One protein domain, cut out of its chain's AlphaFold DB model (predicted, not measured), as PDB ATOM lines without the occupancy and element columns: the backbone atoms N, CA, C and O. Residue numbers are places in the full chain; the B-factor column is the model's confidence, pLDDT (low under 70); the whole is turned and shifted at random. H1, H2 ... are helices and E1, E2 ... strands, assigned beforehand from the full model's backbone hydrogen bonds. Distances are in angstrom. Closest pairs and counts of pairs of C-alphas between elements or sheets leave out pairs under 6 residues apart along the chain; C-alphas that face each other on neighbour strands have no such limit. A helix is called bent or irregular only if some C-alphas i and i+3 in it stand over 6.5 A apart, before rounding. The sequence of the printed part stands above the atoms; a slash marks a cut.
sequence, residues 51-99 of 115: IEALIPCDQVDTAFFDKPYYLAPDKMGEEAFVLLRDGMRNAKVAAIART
ATOM      1  N   ILE A  51     114.334 139.073 158.510       78.88
ATOM      2  CA  ILE A  51     113.930 139.583 157.195       78.88
ATOM      3  C   ILE A  51     115.157 139.591 156.280       78.88
ATOM      4  O   ILE A  51     116.189 140.158 156.633       78.88
ATOM      5  N   GLU A  52     115.035 138.960 155.118       81.38
ATOM      6  CA  GLU A  52     116.072 138.899 154.084       81.38
ATOM      7  C   GLU A  52     115.826 139.942 152.987       81.38
ATOM      8  O   GLU A  52     116.775 140.532 152.474       81.38
ATOM      9  N   ALA A  53     114.560 140.205 152.645       80.00
ATOM     10  CA  ALA A  53     114.200 141.161 151.601       80.00
ATOM     11  C   ALA A  53     112.779 141.717 151.771       80.00
ATOM     12  O   ALA A  53     111.924 141.100 152.407       80.00
ATOM     13  N   LEU A  54     112.527 142.868 151.144       82.69
ATOM     14  CA  LEU A  54     111.199 143.448 150.947       82.69
ATOM     15  C   LEU A  54     110.909 143.481 149.448       82.69
ATOM     16  O   LEU A  54     111.700 144.040 148.688       82.69
ATOM     17  N   ILE A  55     109.788 142.901 149.030       86.06
ATOM     18  CA  ILE A  55     109.373 142.846 147.625       86.06
ATOM     19  C   ILE A  55     107.966 143.422 147.454       86.06
ATOM     20  O   ILE A  55     107.157 143.315 148.374       86.06
ATOM     21  N   PRO A  56     107.636 144.039 146.310       86.94
ATOM     22  CA  PRO A  56     106.266 144.434 146.000       86.94
ATOM     23  C   PRO A  56     105.283 143.263 146.136       86.94
ATOM     24  O   PRO A  56     105.584 142.138 145.737       86.94
ATOM     25  N   CYS A  57     104.097 143.514 146.696       84.06
ATOM     26  CA  CYS A  57     103.109 142.451 146.920       84.06
ATOM     27  C   CYS A  57     102.632 141.763 145.626       84.06
ATOM     28  O   CYS A  57     102.163 140.633 145.688       84.06
ATOM     29  N   ASP A  58     102.733 142.428 144.473       86.31
ATOM     30  CA  ASP A  58     102.364 141.886 143.159       86.31
ATOM     31  C   ASP A  58     103.395 140.895 142.587       86.31
ATOM     32  O   ASP A  58     103.085 140.175 141.642       86.31
ATOM     33  N   GLN A  59     104.590 140.815 143.178       79.94
ATOM     34  CA  GLN A  59     105.632 139.851 142.810       79.94
ATOM     35  C   GLN A  59     105.541 138.537 143.596       79.94
ATOM     36  O   GLN A  59     106.285 137.599 143.314       79.94
ATOM     37  N   VAL A  60     104.652 138.454 144.591       78.88
ATOM     38  CA  VAL A  60     104.461 137.240 145.389       78.88
ATOM     39  C   VAL A  60     103.478 136.316 144.672       78.88
ATOM     40  O   VAL A  60     102.268 136.528 144.725       78.88
ATOM     41  N   ASP A  61     103.995 135.277 144.016       76.81
ATOM     42  CA  ASP A  61     103.159 134.229 143.423       76.81
ATOM     43  C   ASP A  61     102.573 133.329 144.525       76.81
ATOM     44  O   ASP A  61     103.283 132.801 145.387       76.81
ATOM     45  N   THR A  62     101.253 133.148 144.495       73.31
ATOM     46  CA  THR A  62     100.515 132.345 145.473       73.31
ATOM     47  C   THR A  62     100.843 130.855 145.391       73.31
ATOM     48  O   THR A  62     100.600 130.139 146.363       73.31
ATOM     49  N   ALA A  63     101.442 130.386 144.291       76.44
ATOM     50  CA  ALA A  63     101.887 129.004 144.122       76.44
ATOM     51  C   ALA A  63     102.930 128.562 145.168       76.44
ATOM     52  O   ALA A  63     103.057 127.369 145.437       76.44
ATOM     53  N   PHE A  64     103.651 129.504 145.786       67.94
ATOM     54  CA  PHE A  64     104.647 129.212 146.823       67.94
ATOM     55  C   PHE A  64     104.057 129.104 148.241       67.94
ATOM     56  O   PHE A  64     104.795 128.856 149.198       67.94
ATOM     57  N   PHE A  65     102.742 129.276 148.414       70.94
ATOM     58  CA  PHE A  65     102.094 129.139 149.716       70.94
ATOM     59  C   PHE A  65     101.696 127.685 150.004       70.94
ATOM     60  O   PHE A  65     100.749 127.167 149.424       70.94
ATOM     61  N   ASP A  66     102.385 127.047 150.955       73.69
ATOM     62  CA  ASP A  66     101.990 125.734 151.496       73.69
ATOM     63  C   ASP A  66     101.021 125.898 152.678       73.69
ATOM     64  O   ASP A  66      99.827 125.603 152.587       73.69
ATOM     65  N   LYS A  67     101.516 126.429 153.804       74.81
ATOM     66  CA  LYS A  67     100.722 126.619 155.026       74.81
ATOM     67  C   LYS A  67     100.889 128.028 155.577       74.81
ATOM     68  O   LYS A  67     102.004 128.392 155.954       74.81
ATOM     69  N   PRO A  68      99.806 128.820 155.665       80.12
ATOM     70  CA  PRO A  68      99.884 130.145 156.251       80.12
ATOM     71  C   PRO A  68     100.033 130.055 157.774       80.12
ATOM     72  O   PRO A  68      99.328 129.297 158.441       80.12
ATOM     73  N   TYR A  69     100.923 130.879 158.322       79.06
ATOM     74  CA  TYR A  69     101.107 131.074 159.759       79.06
ATOM     75  C   TYR A  69     100.858 132.540 160.109       79.06
ATOM     76  O   TYR A  69     101.269 133.438 159.374       79.06
ATOM     77  N   TYR A  70     100.203 132.788 161.242       81.06
ATOM     78  CA  TYR A  70     100.046 134.139 161.775       81.06
ATOM     79  C   TYR A  70     101.230 134.491 162.674       81.06
ATOM     80  O   TYR A  70     101.616 133.702 163.536       81.06
ATOM     81  N   LEU A  71     101.777 135.690 162.481       82.19
ATOM     82  CA  LEU A  71     102.830 136.252 163.317       82.19
ATOM     83  C   LEU A  71     102.221 137.252 164.304       82.19
ATOM     84  O   LEU A  71     101.488 138.154 163.900       82.19
ATOM     85  N   ALA A  72     102.552 137.099 165.583       83.00
ATOM     86  CA  ALA A  72     102.203 138.036 166.643       83.00
ATOM     87  C   ALA A  72     103.476 138.449 167.400       83.00
ATOM     88  O   ALA A  72     104.354 137.602 167.591       83.00
ATOM     89  N   PRO A  73     103.603 139.725 167.808       80.62
ATOM     90  CA  PRO A  73     104.749 140.179 168.583       80.62
ATOM     91  C   PRO A  73     104.719 139.623 170.009       80.62
ATOM     92  O   PRO A  73     103.654 139.334 170.560       80.62
ATOM     93  N   ASP A  74     105.896 139.523 170.625       78.06
ATOM     94  CA  ASP A  74     106.009 139.348 172.073       78.06
ATOM     95  C   ASP A  74     105.796 140.695 172.792       78.06
ATOM     96  O   ASP A  74     105.872 141.761 172.176       78.06
ATOM     97  N   LYS A  75     105.566 140.669 174.110       78.56
ATOM     98  CA  LYS A  75     105.191 141.840 174.927       78.56
ATOM     99  C   LYS A  75     106.142 143.033 174.797       78.56
ATOM    100  O   LYS A  75     105.716 144.168 174.960       78.56
ATOM    101  N   MET A  76     107.425 142.789 174.534       78.56
ATOM    102  CA  MET A  76     108.436 143.846 174.399       78.56
ATOM    103  C   MET A  76     108.550 144.417 172.975       78.56
ATOM    104  O   MET A  76     109.232 145.417 172.782       78.56
ATOM    105  N   GLY A  77     107.924 143.785 171.976       80.50
ATOM    106  CA  GLY A  77     108.099 144.104 170.553       80.50
ATOM    107  C   GLY A  77     106.862 144.679 169.864       80.50
ATOM    108  O   GLY A  77     106.856 144.786 168.640       80.50
ATOM    109  N   GLU A  78     105.809 145.016 170.613       87.00
ATOM    110  CA  GLU A  78     104.515 145.412 170.050       87.00
ATOM    111  C   GLU A  78     104.607 146.686 169.197       87.00
ATOM    112  O   GLU A  78     104.203 146.671 168.035       87.00
ATOM    113  N   GLU A  79     105.210 147.759 169.716       85.19
ATOM    114  CA  GLU A  79     105.335 149.031 168.989       85.19
ATOM    115  C   GLU A  79     106.153 148.887 167.697       85.19
ATOM    116  O   GLU A  79     105.734 149.349 166.634       85.19
ATOM    117  N   ALA A  80     107.293 148.190 167.763       82.88
ATOM    118  CA  ALA A  80     108.152 147.950 166.606       82.88
ATOM    119  C   ALA A  80     107.448 147.094 165.540       82.88
ATOM    120  O   ALA A  80     107.551 147.374 164.344       82.88
ATOM    121  N   PHE A  81     106.690 146.077 165.964       85.44
ATOM    122  CA  PHE A  81     105.895 145.246 165.067       85.44
ATOM    123  C   PHE A  81     104.787 146.046 164.378       85.44
ATOM    124  O   PHE A  81     104.614 145.933 163.165       85.44
ATOM    125  N   VAL A  82     104.054 146.871 165.132       89.25
ATOM    126  CA  VAL A  82     102.998 147.744 164.599       89.25
ATOM    127  C   VAL A  82     103.573 148.714 163.570       89.25
ATOM    128  O   VAL A  82     103.047 148.801 162.460       89.25
ATOM    129  N   LEU A  83     104.688 149.375 163.894       88.81
ATOM    130  CA  LEU A  83     105.358 150.310 162.993       88.81
ATOM    131  C   LEU A  83     105.795 149.631 161.689       88.81
ATOM    132  O   LEU A  83     105.531 150.148 160.603       88.81
ATOM    133  N   LEU A  84     106.430 148.461 161.785       85.06
ATOM    134  CA  LEU A  84     106.873 147.703 160.617       85.06
ATOM    135  C   LEU A  84     105.684 147.246 159.761       85.06
ATOM    136  O   LEU A  84     105.697 147.421 158.543       85.06
ATOM    137  N   ARG A  85     104.638 146.695 160.387       88.50
ATOM    138  CA  ARG A  85     103.409 146.259 159.711       88.50
ATOM    139  C   ARG A  85     102.766 147.406 158.936       88.50
ATOM    140  O   ARG A  85     102.392 147.229 157.776       88.50
ATOM    141  N   ASP A  86     102.627 148.564 159.570       91.38
ATOM    142  CA  ASP A  86     101.960 149.717 158.969       91.38
ATOM    143  C   ASP A  86     102.843 150.360 157.886       91.38
ATOM    144  O   ASP A  86     102.345 150.723 156.820       91.38
ATOM    145  N   GLY A  87     104.164 150.391 158.088       90.00
ATOM    146  CA  GLY A  87     105.136 150.801 157.073       90.00
ATOM    147  C   GLY A  87     105.082 149.929 155.817       90.00
ATOM    148  O   GLY A  87     104.950 150.453 154.710       90.00
ATOM    149  N   MET A  88     105.095 148.603 155.975       88.81
ATOM    150  CA  MET A  88     104.984 147.662 154.853       88.81
ATOM    151  C   MET A  88     103.633 147.774 154.138       88.81
ATOM    152  O   MET A  88     103.583 147.755 152.908       88.81
ATOM    153  N   ARG A  89     102.538 147.969 154.891       92.38
ATOM    154  CA  ARG A  89     101.202 148.203 154.324       92.38
ATOM    155  C   ARG A  89     101.170 149.462 153.459       92.38
ATOM    156  O   ARG A  89     100.643 149.416 152.350       92.38
ATOM    157  N   ASN A  90     101.737 150.562 153.949       93.56
ATOM    158  CA  ASN A  90     101.769 151.832 153.225       93.56
ATOM    159  C   ASN A  90     102.662 151.755 151.980       93.56
ATOM    160  O   ASN A  90     102.303 152.292 150.933       93.56
ATOM    161  N   ALA A  91     103.787 151.044 152.074       87.81
ATOM    162  CA  ALA A  91     104.706 150.815 150.962       87.81
ATOM    163  C   ALA A  91     104.228 149.735 149.972       87.81
ATOM    164  O   ALA A  91     104.815 149.602 148.901       87.81
ATOM    165  N   LYS A  92     103.160 148.988 150.294       91.81
ATOM    166  CA  LYS A  92     102.629 147.868 149.493       91.81
ATOM    167  C   LYS A  92     103.683 146.793 149.191       91.81
ATOM    168  O   LYS A  92     103.751 146.269 148.078       91.81
ATOM    169  N   VAL A  93     104.490 146.469 150.199       86.00
ATOM    170  CA  VAL A  93     105.535 145.439 150.124       86.00
ATOM    171  C   VAL A  93     105.265 144.288 151.092       86.00
ATOM    172  O   VAL A  93     104.644 144.469 152.140       86.00
ATOM    173  N   ALA A  94     105.775 143.111 150.748       86.94
ATOM    174  CA  ALA A  94     105.844 141.922 151.580       86.94
ATOM    175  C   ALA A  94     107.298 141.657 152.004       86.94
ATOM    176  O   ALA A  94     108.230 141.909 151.241       86.94
ATOM    177  N   ALA A  95     107.489 141.131 153.215       85.19
ATOM    178  CA  ALA A  95     108.799 140.715 153.708       85.19
ATOM    179  C   ALA A  95     109.035 139.223 153.456       85.19
ATOM    180  O   ALA A  95     108.225 138.387 153.858       85.19
ATOM    181  N   ILE A  96     110.175 138.897 152.850       82.69
ATOM    182  CA  ILE A  96     110.717 137.539 152.812       82.69
ATOM    183  C   ILE A  96     111.577 137.368 154.057       82.69
ATOM    184  O   ILE A  96     112.477 138.173 154.307       82.69
ATOM    185  N   ALA A  97     111.296 136.337 154.845       81.12
ATOM    186  CA  ALA A  97     112.004 136.082 156.085       81.12
ATOM    187  C   ALA A  97     112.244 134.592 156.314       81.12
ATOM    188  O   ALA A  97     111.462 133.746 155.878       81.12
ATOM    189  N   ARG A  98     113.309 134.287 157.055       75.19
ATOM    190  CA  ARG A  98     113.675 132.929 157.462       75.19
ATOM    191  C   ARG A  98     113.515 132.777 158.968       75.19
ATOM    192  O   ARG A  98     113.893 133.664 159.734       75.19
ATOM    193  N   THR A  99     112.955 131.648 159.388       71.50
ATOM    194  CA  THR A  99     112.836 131.275 160.800       71.50
ATOM    195  C   THR A  99     112.737 129.757 160.952       71.50
ATOM    196  O   THR A  99     112.396 129.051 160.000       71.50
TER     197      THR A  99
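What this domain is: This is residues 51 to 99 of the 115 residues of the protein "Ku protein" of Ochrobactrum sp. BH3 (UniProt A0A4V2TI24). A small two-stranded antiparallel ribbon, E1 beside E2, has a single helix, H1, slanting away from one of its ends, and a long loop swings out and round from the end of E1 to the beginning of H1, so that the model has a wide, open outline. The last part of H1, residues 85 to 91, lies near the ribbon, while residues 61 to 70 of the loop, and residues 74 to 80 with the first turn of H1, stick out. The printed part has 49 residues, with two named strands and one named helix in the order E1, H1, E2 along the chain; the class is mixed, helices and strands. The whole is only just loose, close to compact, with a radius of gyration of the C-alphas of 11.9 A and spans of 34 by 24 by 16 A.

Where its parts are: Strand E1 is residues 51 to 56, 14.4 A from first to last C-alpha, and begins at C-alpha 51 at (113.930, 139.583, 157.195). Strand E2 is residues 93 to 98, 16.6 A long, and ends at C-alpha 98 at (113.675, 132.929, 157.462). Helix H1 is residues 78 to 91, 19.8 A long, with C-alpha 78 at (104.515, 145.412, 170.050). It is not bent.

How they stand to each other: E1 and E2 are antiparallel neighbours, with 154 degrees between their directions. The C-alphas of Ile 51 and Ala 97 face each other at 4.1 A, and those of Pro 56 and Val 93 at 4.3 A. N 52 and O 96 are within hydrogen-bond range at 2.8 A, and so are N 94 and O 55 at 2.8 A. A tight link of one residue, Lys 92, joins H1 to E2. The closest C-alphas of H1 and E2 are those of Met 88 and Ala 94, 6.7 A apart, the one pair within 8 A; their centres are 12.7 A apart. H1 and E1 are near each other, with 6 pairs of C-alphas within 10 A. In H1 every O i to N i+4 pair is within hydrogen-bond range.

The domain as a whole: The two C-alphas farthest apart are those of Ala 63 and Met 76, at 34.3 A. The link from E1 to H1 is long, residues 57 to 77. Its residues 61 to 70 stand free, and so do residues 74 to 80, of which 78 to 80 belong to H1. Without these stretches the body has 32 residues and spans 26 by 24 by 12 A. The printed part has no cut. The mean pLDDT of the printed part is 82.4, and one residue, Phe 64, is under 70.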